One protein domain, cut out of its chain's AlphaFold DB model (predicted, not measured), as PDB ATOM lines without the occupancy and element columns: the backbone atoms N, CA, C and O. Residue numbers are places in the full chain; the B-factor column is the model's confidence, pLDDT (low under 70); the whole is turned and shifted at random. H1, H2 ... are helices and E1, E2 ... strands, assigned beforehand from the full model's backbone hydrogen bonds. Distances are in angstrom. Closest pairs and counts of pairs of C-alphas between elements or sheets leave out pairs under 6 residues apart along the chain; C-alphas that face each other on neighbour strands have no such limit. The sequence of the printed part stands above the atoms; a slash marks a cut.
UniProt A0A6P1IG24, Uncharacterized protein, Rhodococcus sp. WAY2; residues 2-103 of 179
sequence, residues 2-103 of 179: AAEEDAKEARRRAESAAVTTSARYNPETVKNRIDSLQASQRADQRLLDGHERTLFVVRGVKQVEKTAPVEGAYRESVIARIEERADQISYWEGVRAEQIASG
ATOM      1  N   ALA A   2      27.400  15.922  10.889       65.69
ATOM      2  CA  ALA A   2      27.552  16.395   9.495       65.69
ATOM      3  C   ALA A   2      28.842  15.916   8.780       65.69
ATOM      4  O   ALA A   2      28.782  15.392   7.676       65.69
ATOM      5  N   ALA A   3      29.998  15.969   9.453       67.50
ATOM      6  CA  ALA A   3      31.272  15.517   8.874       67.50
ATOM      7  C   ALA A   3      31.327  14.003   8.558       67.50
ATOM      8  O   ALA A   3      32.068  13.576   7.676       67.50
ATOM      9  N   GLU A   4      30.549  13.176   9.264       66.00
ATOM     10  CA  GLU A   4      30.478  11.730   9.004       66.00
ATOM     11  C   GLU A   4      29.556  11.406   7.825       66.00
ATOM     12  O   GLU A   4      29.788  10.427   7.113       66.00
ATOM     13  N   GLU A   5      28.522  12.219   7.601       66.75
ATOM     14  CA  GLU A   5      27.641  12.107   6.436       66.75
ATOM     15  C   GLU A   5      28.346  12.577   5.161       66.75
ATOM     16  O   GLU A   5      28.351  11.832   4.177       66.75
ATOM     17  N   ASP A   6      29.068  13.701   5.219       69.62
ATOM     18  CA  ASP A   6      29.909  14.191   4.117       69.62
ATOM     19  C   ASP A   6      30.988  13.169   3.730       69.62
ATOM     20  O   ASP A   6      31.205  12.888   2.548       69.62
ATOM     21  N   ALA A   7      31.629  12.533   4.718       66.31
ATOM     22  CA  ALA A   7      32.613  11.481   4.473       66.31
ATOM     23  C   ALA A   7      31.990  10.232   3.819       66.31
ATOM     24  O   ALA A   7      32.598   9.630   2.929       66.31
ATOM     25  N   LYS A   8      30.775   9.835   4.220       74.00
ATOM     26  CA  LYS A   8      30.043   8.709   3.606       74.00
ATOM     27  C   LYS A   8      29.588   9.028   2.184       74.00
ATOM     28  O   LYS A   8      29.563   8.133   1.341       74.00
ATOM     29  N   GLU A   9      29.205  10.268   1.900       66.50
ATOM     30  CA  GLU A   9      28.800  10.680   0.557       66.50
ATOM     31  C   GLU A   9      30.007  10.826  -0.379       66.50
ATOM     32  O   GLU A   9      29.968  10.348  -1.513       66.50
ATOM     33  N   ALA A  10      31.122  11.373   0.113       61.28
ATOM     34  CA  ALA A  10      32.387  11.406  -0.616       61.28
ATOM     35  C   ALA A  10      32.885   9.993  -0.967       61.28
ATOM     36  O   ALA A  10      33.260   9.752  -2.115       61.28
ATOM     37  N   ARG A  11      32.812   9.038  -0.026       62.84
ATOM     38  CA  ARG A  11      33.128   7.621  -0.289       62.84
ATOM     39  C   ARG A  11      32.212   7.017  -1.348       62.84
ATOM     40  O   ARG A  11      32.718   6.462  -2.314       62.84
ATOM     41  N   ARG A  12      30.892   7.208  -1.247       59.81
ATOM     42  CA  ARG A  12      29.935   6.708  -2.252       59.81
ATOM     43  C   ARG A  12      30.182   7.278  -3.650       59.81
ATOM     44  O   ARG A  12      30.091   6.540  -4.633       59.81
ATOM     45  N   ARG A  13      30.530   8.565  -3.767       55.31
ATOM     46  CA  ARG A  13      30.907   9.169  -5.058       55.31
ATOM     47  C   ARG A  13      32.220   8.596  -5.590       55.31
ATOM     48  O   ARG A  13      32.291   8.279  -6.774       55.31
ATOM     49  N   ALA A  14      33.224   8.420  -4.731       55.62
ATOM     50  CA  ALA A  14      34.502   7.821  -5.113       55.62
ATOM     51  C   ALA A  14      34.337   6.361  -5.567       55.62
ATOM     52  O   ALA A  14      34.864   5.984  -6.610       55.62
ATOM     53  N   GLU A  15      33.547   5.563  -4.849       54.19
ATOM     54  CA  GLU A  15      33.200   4.186  -5.214       54.19
ATOM     55  C   GLU A  15      32.452   4.136  -6.552       54.19
ATOM     56  O   GLU A  15      32.807   3.354  -7.430       54.19
ATOM     57  N   SER A  16      31.478   5.024  -6.763       46.41
ATOM     58  CA  SER A  16      30.735   5.106  -8.032       46.41
ATOM     59  C   SER A  16      31.641   5.486  -9.211       46.41
ATOM     60  O   SER A  16      31.545   4.906 -10.297       46.41
ATOM     61  N   ALA A  17      32.562   6.431  -9.005       50.91
ATOM     62  CA  ALA A  17      33.553   6.822 -10.005       50.91
ATOM     63  C   ALA A  17      34.556   5.690 -10.290       50.91
ATOM     64  O   ALA A  17      34.901   5.445 -11.450       50.91
ATOM     65  N   ALA A  18      34.974   4.952  -9.258       59.22
ATOM     66  CA  ALA A  18      35.846   3.791  -9.388       59.22
ATOM     67  C   ALA A  18      35.165   2.654 -10.161       59.22
ATOM     68  O   ALA A  18      35.778   2.098 -11.068       59.22
ATOM     69  N   VAL A  19      33.888   2.362  -9.885       67.19
ATOM     70  CA  VAL A  19      33.091   1.362 -10.624       67.19
ATOM     71  C   VAL A  19      32.904   1.767 -12.085       67.19
ATOM     72  O   VAL A  19      33.040   0.945 -12.987       67.19
ATOM     73  N   THR A  20      32.640   3.047 -12.349       66.06
ATOM     74  CA  THR A  20      32.504   3.552 -13.725       66.06
ATOM     75  C   THR A  20      33.821   3.415 -14.492       66.06
ATOM     76  O   THR A  20      33.838   3.019 -15.659       66.06
ATOM     77  N   THR A  21      34.939   3.699 -13.822       74.81
ATOM     78  CA  THR A  21      36.280   3.556 -14.391       74.81
ATOM     79  C   THR A  21      36.611   2.082 -14.629       74.81
ATOM     80  O   THR A  21      36.977   1.717 -15.742       74.81
ATOM     81  N   SER A  22      36.400   1.199 -13.652       74.06
ATOM     82  CA  SER A  22      36.687  -0.232 -13.798       74.06
ATOM     83  C   SER A  22      35.833  -0.890 -14.885       74.06
ATOM     84  O   SER A  22      36.358  -1.649 -15.696       74.06
ATOM     85  N   ALA A  23      34.548  -0.537 -14.996       79.69
ATOM     86  CA  ALA A  23      33.681  -1.013 -16.072       79.69
ATOM     87  C   ALA A  23      34.153  -0.534 -17.455       79.69
ATOM     88  O   ALA A  23      34.082  -1.281 -18.436       79.69
ATOM     89  N   ARG A  24      34.672   0.700 -17.542       85.56
ATOM     90  CA  ARG A  24      35.222   1.273 -18.779       85.56
ATOM     91  C   ARG A  24      36.485   0.546 -19.241       85.56
ATOM     92  O   ARG A  24      36.644   0.368 -20.448       85.56
ATOM     93  N   TYR A  25      37.340   0.147 -18.299       90.38
ATOM     94  CA  TYR A  25      38.592  -0.572 -18.544       90.38
ATOM     95  C   TYR A  25      38.452  -2.096 -18.446       90.38
ATOM     96  O   TYR A  25      39.451  -2.797 -18.511       90.38
ATOM     97  N   ASN A  26      37.241  -2.649 -18.336       89.88
ATOM     98  CA  ASN A  26      37.057  -4.096 -18.431       89.88
ATOM     99  C   ASN A  26      37.579  -4.598 -19.802       89.88
ATOM    100  O   ASN A  26      37.196  -4.018 -20.824       89.88
ATOM    101  N   PRO A  27      38.415  -5.653 -19.862       90.38
ATOM    102  CA  PRO A  27      38.994  -6.154 -21.112       90.38
ATOM    103  C   PRO A  27      37.996  -6.456 -22.237       90.38
ATOM    104  O   PRO A  27      38.252  -6.121 -23.399       90.38
ATOM    105  N   GLU A  28      36.837  -7.042 -21.908       90.25
ATOM    106  CA  GLU A  28      35.774  -7.300 -22.887       90.25
ATOM    107  C   GLU A  28      35.214  -5.978 -23.430       90.25
ATOM    108  O   GLU A  28      35.089  -5.797 -24.644       90.25
ATOM    109  N   THR A  29      34.938  -5.017 -22.541       90.81
ATOM    110  CA  THR A  29      34.450  -3.677 -22.904       90.81
ATOM    111  C   THR A  29      35.450  -2.935 -23.784       90.81
ATOM    112  O   THR A  29      35.054  -2.336 -24.786       90.81
ATOM    113  N   VAL A  30      36.742  -2.983 -23.447       93.62
ATOM    114  CA  VAL A  30      37.810  -2.361 -24.239       93.62
ATOM    115  C   VAL A  30      37.843  -2.968 -25.641       93.62
ATOM    116  O   VAL A  30      37.846  -2.222 -26.621       93.62
ATOM    117  N   LYS A  31      37.766  -4.301 -25.773       93.62
ATOM    118  CA  LYS A  31      37.735  -4.943 -27.097       93.62
ATOM    119  C   LYS A  31      36.521  -4.537 -27.920       93.62
ATOM    120  O   LYS A  31      36.665  -4.138 -29.073       93.62
ATOM    121  N   ASN A  32      35.338  -4.608 -27.317       93.00
ATOM    122  CA  ASN A  32      34.087  -4.260 -27.981       93.00
ATOM    123  C   ASN A  32      34.084  -2.785 -28.411       93.00
ATOM    124  O   ASN A  32      33.569  -2.449 -29.481       93.00
ATOM    125  N   ARG A  33      34.705  -1.902 -27.615       95.31
ATOM    126  CA  ARG A  33      34.907  -0.496 -27.975       95.31
ATOM    127  C   ARG A  33      35.830  -0.353 -29.183       95.31
ATOM    128  O   ARG A  33      35.440   0.337 -30.121       95.31
ATOM    129  N   ILE A  34      36.993  -1.008 -29.199       95.62
ATOM    130  CA  ILE A  34      37.909  -0.991 -30.356       95.62
ATOM    131  C   ILE A  34      37.174  -1.454 -31.618       95.62
ATOM    132  O   ILE A  34      37.180  -0.752 -32.626       95.62
ATOM    133  N   ASP A  35      36.466  -2.583 -31.546       94.62
ATOM    134  CA  ASP A  35      35.733  -3.136 -32.689       94.62
ATOM    135  C   ASP A  35      34.644  -2.171 -33.196       94.62
ATOM    136  O   ASP A  35      34.462  -2.008 -34.408       94.62
ATOM    137  N   SER A  36      33.953  -1.483 -32.282       95.50
ATOM    138  CA  SER A  36      32.935  -0.473 -32.606       95.50
ATOM    139  C   SER A  36      33.540   0.775 -33.259       95.50
ATOM    140  O   SER A  36      32.993   1.293 -34.239       95.50
ATOM    141  N   LEU A  37      34.690   1.240 -32.760       96.00
ATOM    142  CA  LEU A  37      35.419   2.371 -33.333       96.00
ATOM    143  C   LEU A  37      35.932   2.024 -34.736       96.00
ATOM    144  O   LEU A  37      35.651   2.749 -35.689       96.00
ATOM    145  N   GLN A  38      36.578   0.872 -34.911       96.62
ATOM    146  CA  GLN A  38      37.049   0.398 -36.216       96.62
ATOM    147  C   GLN A  38      35.891   0.176 -37.208       96.62
ATOM    148  O   GLN A  38      36.029   0.409 -38.411       96.62
ATOM    149  N   ALA A  39      34.723  -0.286 -36.745       96.75
ATOM    150  CA  ALA A  39      33.530  -0.402 -37.588       96.75
ATOM    151  C   ALA A  39      33.012   0.964 -38.051       96.75
ATOM    152  O   ALA A  39      32.707   1.127 -39.235       96.75
ATOM    153  N   SER A  40      32.967   1.938 -37.143       95.06
ATOM    154  CA  SER A  40      32.572   3.315 -37.452       95.06
ATOM    155  C   SER A  40      33.564   3.982 -38.407       95.06
ATOM    156  O   SER A  40      33.149   4.609 -39.375       95.06
ATOM    157  N   GLN A  41      34.871   3.766 -38.220       96.12
ATOM    158  CA  GLN A  41      35.902   4.285 -39.126       96.12
ATOM    159  C   GLN A  41      35.738   3.739 -40.545       96.12
ATOM    160  O   GLN A  41      35.750   4.502 -41.504       96.12
ATOM    161  N   ARG A  42      35.477   2.434 -40.694       96.38
ATOM    162  CA  ARG A  42      35.173   1.840 -42.007       96.38
ATOM    163  C   ARG A  42      33.891   2.393 -42.627       96.38
ATOM    164  O   ARG A  42      33.791   2.444 -43.849       96.38
ATOM    165  N   ALA A  43      32.891   2.751 -41.821       93.69
ATOM    166  CA  ALA A  43      31.675   3.377 -42.330       93.69
ATOM    167  C   ALA A  43      31.955   4.781 -42.883       93.69
ATOM    168  O   ALA A  43      31.489   5.093 -43.975       93.69
ATOM    169  N   ASP A  44      32.772   5.561 -42.182       93.75
ATOM    170  CA  ASP A  44      33.167   6.907 -42.601       93.75
ATOM    171  C   ASP A  44      34.055   6.888 -43.839       93.75
ATOM    172  O   ASP A  44      33.847   7.674 -44.758       93.75
ATOM    173  N   GLN A  45      34.976   5.930 -43.919       94.69
ATOM    174  CA  GLN A  45      35.801   5.751 -45.109       94.69
ATOM    175  C   GLN A  45      34.940   5.426 -46.343       94.69
ATOM    176  O   GLN A  45      35.076   6.064 -47.380       94.69
ATOM    177  N   ARG A  46      33.957   4.520 -46.215       94.69
ATOM    178  CA  ARG A  46      32.984   4.238 -47.295       94.69
ATOM    179  C   ARG A  46      32.116   5.435 -47.675       94.69
ATOM    180  O   ARG A  46      31.546   5.450 -48.764       94.69
ATOM    181  N   LEU A  47      31.936   6.384 -46.762       91.75
ATOM    182  CA  LEU A  47      31.219   7.620 -47.042       91.75
ATOM    183  C   LEU A  47      32.104   8.571 -47.862       91.75
ATOM    184  O   LEU A  47      31.635   9.126 -48.853       91.75
ATOM    185  N   LEU A  48      33.386   8.708 -47.496       92.56
ATOM    186  CA  LEU A  48      34.371   9.516 -48.228       92.56
ATOM    187  C   LEU A  48      34.650   9.013 -49.640       92.56
ATOM    188  O   LEU A  48      34.835   9.835 -50.535       92.56
ATOM    189  N   ASP A  49      34.712   7.697 -49.814       92.75
ATOM    190  CA  ASP A  49      35.088   7.072 -51.084       92.75
ATOM    191  C   ASP A  49      33.884   6.860 -52.012       92.75
ATOM    192  O   ASP A  49      34.044   6.564 -53.195       92.75
ATOM    193  N   GLY A  50      32.666   6.995 -51.476       91.69
ATOM    194  CA  GLY A  50      31.471   6.455 -52.108       91.69
ATOM    195  C   GLY A  50      31.455   4.924 -52.057       91.69
ATOM    196  O   GLY A  50      32.443   4.254 -51.749       91.69
ATOM    197  N   HIS A  51      30.296   4.330 -52.321       91.19
ATOM    198  CA  HIS A  51      30.179   2.874 -52.368       91.19
ATOM    199  C   HIS A  51      28.999   2.428 -53.222       91.19
ATOM    200  O   HIS A  51      28.018   3.149 -53.395       91.19
ATOM    201  N   GLU A  52      29.077   1.194 -53.714       91.75
ATOM    202  CA  GLU A  52      27.984   0.546 -54.428       91.75
ATOM    203  C   GLU A  52      27.400  -0.597 -53.587       91.75
ATOM    204  O   GLU A  52      28.129  -1.386 -52.977       91.75
ATOM    205  N   ARG A  53      26.069  -0.703 -53.560       91.38
ATOM    206  CA  ARG A  53      25.318  -1.773 -52.890       91.38
ATOM    207  C   ARG A  53      24.535  -2.571 -53.924       91.38
ATOM    208  O   ARG A  53      23.714  -2.014 -54.641       91.38
ATOM    209  N   THR A  54      24.720  -3.891 -53.967       92.88
ATOM    210  CA  THR A  54      23.806  -4.766 -54.725       92.88
ATOM    211  C   THR A  54      22.494  -4.903 -53.956       92.88
ATOM    212  O   THR A  54      22.509  -5.353 -52.813       92.88
ATOM    213  N   LEU A  55      21.377  -4.526 -54.576       91.44
ATOM    214  CA  LEU A  55      20.046  -4.629 -53.976       91.44
ATOM    215  C   LEU A  55      19.464  -6.029 -54.169       91.44
ATOM    216  O   LEU A  55      19.053  -6.682 -53.215       91.44
ATOM    217  N   PHE A  56      19.452  -6.499 -55.413       90.25
ATOM    218  CA  PHE A  56      18.981  -7.830 -55.772       90.25
ATOM    219  C   PHE A  56      19.574  -8.263 -57.113       90.25
ATOM    220  O   PHE A  56      20.147  -7.466 -57.864       90.25
ATOM    221  N   VAL A  57      19.436  -9.552 -57.411       93.25
ATOM    222  CA  VAL A  57      19.894 -10.152 -58.663       93.25
ATOM    223  C   VAL A  57      18.687 -10.718 -59.395       93.25
ATOM    224  O   VAL A  57      17.994 -11.583 -58.864       93.25
ATOM    225  N   VAL A  58      18.436 -10.250 -60.616       92.06
ATOM    226  CA  VAL A  58      17.363 -10.761 -61.483       92.06
ATOM    227  C   VAL A  58      17.996 -11.312 -62.749       92.06
ATOM    228  O   VAL A  58      18.692 -10.594 -63.459       92.06
ATOM    229  N   ARG A  59      17.762 -12.602 -63.028       91.75
ATOM    230  CA  ARG A  59      18.290 -13.306 -64.216       91.75
ATOM    231  C   ARG A  59      19.813 -13.149 -64.388       91.75
ATOM    232  O   ARG A  59      20.302 -12.933 -65.489       91.75
ATOM    233  N   GLY A  60      20.556 -13.211 -63.283       90.31
ATOM    234  CA  GLY A  60      22.015 -13.038 -63.271       90.31
ATOM    235  C   GLY A  60      22.499 -11.584 -63.362       90.31
ATOM    236  O   GLY A  60      23.688 -11.337 -63.178       90.31
ATOM    237  N   VAL A  61      21.603 -10.613 -63.573       89.00
ATOM    238  CA  VAL A  61      21.938  -9.184 -63.605       89.00
ATOM    239  C   VAL A  61      21.817  -8.595 -62.204       89.00
ATOM    240  O   VAL A  61      20.766  -8.686 -61.565       89.00
ATOM    241  N   LYS A  62      22.903  -7.984 -61.724       93.19
ATOM    242  CA  LYS A  62      22.942  -7.284 -60.437       93.19
ATOM    243  C   LYS A  62      22.340  -5.895 -60.598       93.19
ATOM    244  O   LYS A  62      22.849  -5.098 -61.379       93.19
ATOM    245  N   GLN A  63      21.301  -5.603 -59.828       91.56
ATOM    246  CA  GLN A  63      20.825  -4.236 -59.661       91.56
ATOM    247  C   GLN A  63      21.607  -3.587 -58.525       91.56
ATOM    248  O   GLN A  63      21.627  -4.107 -57.404       91.56
ATOM    249  N   VAL A  64      22.294  -2.491 -58.841       92.75
ATOM    250  CA  VAL A  64      23.201  -1.800 -57.922       92.75
ATOM    251  C   VAL A  64      22.718  -0.385 -57.649       92.75
ATOM    252  O   VAL A  64      22.297   0.332 -58.551       92.75
ATOM    253  N   GLU A  65      22.798   0.013 -56.390       90.69
ATOM    254  CA  GLU A  65      22.630   1.386 -55.937       90.69
ATOM    255  C   GLU A  65      24.014   1.994 -55.733       90.69
ATOM    256  O   GLU A  65      24.869   1.380 -55.090       90.69
ATOM    257  N   LYS A  66      24.241   3.181 -56.298       91.38
ATOM    258  CA  LYS A  66      25.511   3.897 -56.189       91.38
ATOM    259  C   LYS A  66      25.349   5.088 -55.259       91.38
ATOM    260  O   LYS A  66      24.515   5.954 -55.508       91.38
ATOM    261  N   THR A  67      26.188   5.144 -54.238       90.75
ATOM    262  CA  THR A  67      26.325   6.294 -53.350       90.75
ATOM    263  C   THR A  67      27.586   7.045 -53.748       90.75
ATOM    264  O   THR A  67      28.680   6.477 -53.693       90.75
ATOM    265  N   ALA A  68      27.436   8.301 -54.165       88.38
ATOM    266  CA  ALA A  68      28.567   9.149 -54.522       88.38
ATOM    267  C   ALA A  68      29.432   9.487 -53.287       88.38
ATOM    268  O   ALA A  68      28.905   9.523 -52.169       88.38
ATOM    269  N   PRO A  69      30.739   9.739 -53.479       91.31
ATOM    270  CA  PRO A  69      31.603  10.324 -52.457       91.31
ATOM    271  C   PRO A  69      30.991  11.584 -51.843       91.31
ATOM    272  O   PRO A  69      30.385  12.389 -52.550       91.31
ATOM    273  N   VAL A  70      31.180  11.793 -50.540       90.44
ATOM    274  CA  VAL A  70      30.832  13.085 -49.929       90.44
ATOM    275  C   VAL A  70      31.838  14.172 -50.310       90.44
ATOM    276  O   VAL A  70      33.054  13.942 -50.349       90.44
ATOM    277  N   GLU A  71      31.313  15.374 -50.543       88.56
ATOM    278  CA  GLU A  71      32.046  16.551 -51.016       88.56
ATOM    279  C   GLU A  71      31.843  17.766 -50.090       88.56
ATOM    280  O   GLU A  71      31.006  17.759 -49.181       88.56
ATOM    281  N   GLY A  72      32.635  18.819 -50.319       92.06
ATOM    282  CA  GLY A  72      32.532  20.101 -49.618       92.06
ATOM    283  C   GLY A  72      32.771  20.019 -48.106       92.06
ATOM    284  O   GLY A  72      33.456  19.126 -47.613       92.06
ATOM    285  N   ALA A  73      32.165  20.941 -47.354       91.69
ATOM    286  CA  ALA A  73      32.343  21.050 -45.901       91.69
ATOM    287  C   ALA A  73      31.971  19.765 -45.134       91.69
ATOM    288  O   ALA A  73      32.541  19.463 -44.086       91.69
ATOM    289  N   TYR A  74      31.033  18.965 -45.659       90.62
ATOM    290  CA  TYR A  74      30.691  17.691 -45.032       90.62
ATOM    291  C   TYR A  74      31.841  16.682 -45.142       90.62
ATOM    292  O   TYR A  74      32.134  15.994 -44.164       90.62
ATOM    293  N   ARG A  75      32.552  16.649 -46.277       94.31
ATOM    294  CA  ARG A  75      33.754  15.821 -46.455       94.31
ATOM    295  C   ARG A  75      34.817  16.144 -45.408       94.31
ATOM    296  O   ARG A  75      35.341  15.228 -44.783       94.31
ATOM    297  N   GLU A  76      35.092  17.426 -45.190       94.50
ATOM    298  CA  GLU A  76      36.071  17.886 -44.196       94.50
ATOM    299  C   GLU A  76      35.691  17.428 -42.781       94.50
ATOM    300  O   GLU A  76      36.528  16.890 -42.058       94.50
ATOM    301  N   SER A  77      34.406  17.523 -42.416       93.88
ATOM    302  CA  SER A  77      33.915  17.030 -41.119       93.88
ATOM    303  C   SER A  77      34.089  15.515 -40.944       93.88
ATOM    304  O   SER A  77      34.385  15.039 -39.847       93.88
ATOM    305  N   VAL A  78      33.931  14.742 -42.026       94.06
ATOM    306  CA  VAL A  78      34.109  13.286 -41.999       94.06
ATOM    307  C   VAL A  78      35.589  12.931 -41.870       94.06
ATOM    308  O   VAL A  78      35.913  12.017 -41.116       94.06
ATOM    309  N   ILE A  79      36.484  13.666 -42.538       95.44
ATOM    310  CA  ILE A  79      37.939  13.497 -42.396       95.44
ATOM    311  C   ILE A  79      38.365  13.764 -40.948       95.44
ATOM    312  O   ILE A  79      38.969  12.888 -40.333       95.44
ATOM    313  N   ALA A  80      37.957  14.895 -40.366       94.56
ATOM    314  CA  ALA A  80      38.270  15.223 -38.974       94.56
ATOM    315  C   ALA A  80      37.770  14.141 -37.996       94.56
ATOM    316  O   ALA A  80      38.475  13.738 -37.073       94.56
ATOM    317  N   ARG A  81      36.570  13.591 -38.236       93.06
ATOM    318  CA  ARG A  81      36.025  12.482 -37.439       93.06
ATOM    319  C   ARG A  81      36.827  11.183 -37.591       93.06
ATOM    320  O   ARG A  81      36.889  10.393 -36.649       93.06
ATOM    321  N   ILE A  82      37.398  10.916 -38.767       95.06
ATOM    322  CA  ILE A  82      38.265   9.750 -38.993       95.06
ATOM    323  C   ILE A  82      39.580   9.901 -38.233       95.06
ATOM    324  O   ILE A  82      40.002   8.919 -37.620       95.06
ATOM    325  N   GLU A  83      40.181  11.091 -38.258       95.12
ATOM    326  CA  GLU A  83      41.415  11.415 -37.529       95.12
ATOM    327  C   GLU A  83      41.211  11.258 -36.021       95.12
ATOM    328  O   GLU A  83      41.883  10.441 -35.395       95.12
ATOM    329  N   GLU A  84      40.183  11.902 -35.461       92.88
ATOM    330  CA  GLU A  84      39.836  11.759 -34.043       92.88
ATOM    331  C   GLU A  84      39.613  10.285 -33.667       92.88
ATOM    332  O   GLU A  84      40.040   9.803 -32.615       92.88
ATOM    333  N   ARG A  85      38.947   9.522 -34.543       94.69
ATOM    334  CA  ARG A  85      38.702   8.106 -34.281       94.69
ATOM    335  C   ARG A  85      39.973   7.267 -34.369       94.69
ATOM    336  O   ARG A  85      40.070   6.289 -33.631       94.69
ATOM    337  N   ALA A  86      40.916   7.617 -35.238       94.94
ATOM    338  CA  ALA A  86      42.211   6.949 -35.308       94.94
ATOM    339  C   ALA A  86      42.973   7.114 -33.986       94.94
ATOM    340  O   ALA A  86      43.462   6.121 -33.447       94.94
ATOM    341  N   ASP A  87      42.957   8.316 -33.406       94.44
ATOM    342  CA  ASP A  87      43.565   8.582 -32.099       94.44
ATOM    343  C   ASP A  87      42.890   7.774 -30.983       94.44
ATOM    344  O   ASP A  87      43.560   7.149 -30.158       94.44
ATOM    345  N   GLN A  88      41.553   7.708 -30.983       93.31
ATOM    346  CA  GLN A  88      40.818   6.884 -30.019       93.31
ATOM    347  C   GLN A  88      41.140   5.392 -30.171       93.31
ATOM    348  O   GLN A  88      41.310   4.703 -29.165       93.31
ATOM    349  N   ILE A  89      41.207   4.880 -31.404       95.69
ATOM    350  CA  ILE A  89      41.583   3.485 -31.675       95.69
ATOM    351  C   ILE A  89      42.984   3.221 -31.127       95.69
ATOM    352  O   ILE A  89      43.136   2.294 -30.339       95.69
ATOM    353  N   SER A  90      43.956   4.074 -31.460       95.88
ATOM    354  CA  SER A  90      45.342   3.967 -30.993       95.88
ATOM    355  C   SER A  90      45.432   3.928 -29.463       95.88
ATOM    356  O   SER A  90      46.032   3.017 -28.891       95.88
ATOM    357  N   TYR A  91      44.739   4.846 -28.781       94.19
ATOM    358  CA  TYR A  91      44.680   4.871 -27.319       94.19
ATOM    359  C   TYR A  91      44.145   3.556 -26.731       94.19
ATOM    360  O   TYR A  91      44.762   2.965 -25.842       94.19
ATOM    361  N   TRP A  92      42.998   3.074 -27.220       95.94
ATOM    362  CA  TRP A  92      42.380   1.858 -26.679       95.94
ATOM    363  C   TRP A  92      43.139   0.585 -27.052       95.94
ATOM    364  O   TRP A  92      43.148  -0.360 -26.264       95.94
ATOM    365  N   GLU A  93      43.790   0.548 -28.214       96.12
ATOM    366  CA  GLU A  93      44.697  -0.538 -28.593       96.12
ATOM    367  C   GLU A  93      45.909  -0.597 -27.659       96.12
ATOM    368  O   GLU A  93      46.257  -1.691 -27.213       96.12
ATOM    369  N   GLY A  94      46.472   0.553 -27.267       95.31
ATOM    370  CA  GLY A  94      47.506   0.635 -26.230       95.31
ATOM    371  C   GLY A  94      47.040   0.048 -24.895       95.31
ATOM    372  O   GLY A  94      47.672  -0.860 -24.360       95.31
ATOM    373  N   VAL A  95      45.862   0.465 -24.418       94.81
ATOM    374  CA  VAL A  95      45.241  -0.100 -23.204       94.81
ATOM    375  C   VAL A  95      45.056  -1.616 -23.325       94.81
ATOM    376  O   VAL A  95      45.337  -2.359 -22.386       94.81
ATOM    377  N   ARG A  96      44.591  -2.117 -24.477       93.75
ATOM    378  CA  ARG A  96      44.407  -3.561 -24.672       93.75
ATOM    379  C   ARG A  96      45.740  -4.310 -24.671       93.75
ATOM    380  O   ARG A  96      45.801  -5.411 -24.125       93.75
ATOM    381  N   ALA A  97      46.787  -3.739 -25.259       93.50
ATOM    382  CA  ALA A  97      48.123  -4.322 -25.232       93.50
ATOM    383  C   ALA A  97      48.657  -4.425 -23.794       93.50
ATOM    384  O   ALA A  97      49.152  -5.482 -23.408       93.50
ATOM    385  N   GLU A  98      48.468  -3.391 -22.971       93.06
ATOM    386  CA  GLU A  98      48.823  -3.413 -21.543       93.06
ATOM    387  C   GLU A  98      48.039  -4.476 -20.762       93.06
ATOM    388  O   GLU A  98      48.601  -5.190 -19.929       93.06
ATOM    389  N   GLN A  99      46.745  -4.641 -21.049       92.88
ATOM    390  CA  GLN A  99      45.926  -5.685 -20.424       92.88
ATOM    391  C   GLN A  99      46.400  -7.094 -20.786       92.88
ATOM    392  O   GLN A  99      46.381  -7.981 -19.936       92.88
ATOM    393  N   ILE A 100      46.837  -7.305 -22.029       92.38
ATOM    394  CA  ILE A 100      47.418  -8.583 -22.455       92.38
ATOM    395  C   ILE A 100      48.772  -8.796 -21.769       92.38
ATOM    396  O   ILE A 100      49.007  -9.856 -21.195       92.38
ATOM    397  N   ALA A 101      49.642  -7.781 -21.763       91.44
ATOM    398  CA  ALA A 101      50.972  -7.859 -21.158       91.44
ATOM    399  C   ALA A 101      50.925  -8.104 -19.639       91.44
ATOM    400  O   ALA A 101      51.756  -8.829 -19.100       91.44
ATOM    401  N   SER A 102      49.934  -7.532 -18.951       90.62
ATOM    402  CA  SER A 102      49.699  -7.739 -17.515       90.62
ATOM    403  C   SER A 102      48.933  -9.027 -17.186       90.62
ATOM    404  O   SER A 102      48.735  -9.328 -16.011       90.62
ATOM    405  N   GLY A 103      48.478  -9.781 -18.195       87.88
ATOM    406  CA  GLY A 103      47.682 -10.999 -18.017       87.88
ATOM    407  C   GLY A 103      46.225 -10.762 -17.598       87.88
ATOM    408  O   GLY A 103      45.514 -11.720 -17.308       87.88
TER     409      GLY A 103
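What this domain is: This is residues 2 to 103 of the 179 residues of an uncharacterized protein of Rhodococcus sp. WAY2 (UniProt A0A6P1IG24). Two long helices, H2 and H3, run side by side in opposite ways and make the middle; at one end of the pair, residues 2 to 23 of H1 stick out as a free arm, and at the other end the thin hairpin of E1 and E2 reaches away. The printed part has 102 residues, with three named helices and two named strands in the order H1, H2, E1, E2, H3; the strands form one antiparallel sheet, and the class is mostly helix. The whole is extended, with a radius of gyration of the C-alphas of 22.2 A and spans of 77 by 36 by 26 A.

How they stand to each other: H1, residues 2 to 24, is close but not clearly touching H2, residues 27 to 48; the closest C-alphas are those of Arg 24 and Val 30, 7.1 A apart. They run the same way at a steep tilt of 59 degrees. H2 touches H3, residues 72 to 101, closest at the C-alphas of Ile 34 and Ile 89, 5.9 A apart. These two run opposite ways at a shallow tilt of 24 degrees. E1, residues 51 to 58, and E2, residues 61 to 67, form an antiparallel hairpin, their directions 154 degrees apart. N 53 and O 65, 2.8 A apart, and N 63 and O 56, 2.9 A, are within hydrogen-bond range. E1 bends by 50 degrees at residue 55. H1 and H3 are apart. In H1, H2 and H3 every O i to N i+4 pair is within hydrogen-bond range.

Where its parts are: H1 begins at C-alpha 2, (27.552, 16.395, 9.495), and is 33.0 A long. H2 is 31.7 A, E1 20.8 A and E2 19.1 A long. H3 is 44.0 A long and ends at C-alpha 101, (50.972, -7.859, -21.158).

The domain as a whole: The two C-alphas farthest apart, those of Ala 2 and Arg 59, are 80.0 A apart. The printed part has no cut, and its four links are tight. The mean pLDDT of the printed part is 86.7; residues 2 to 7 and 9 to 20 are under 70.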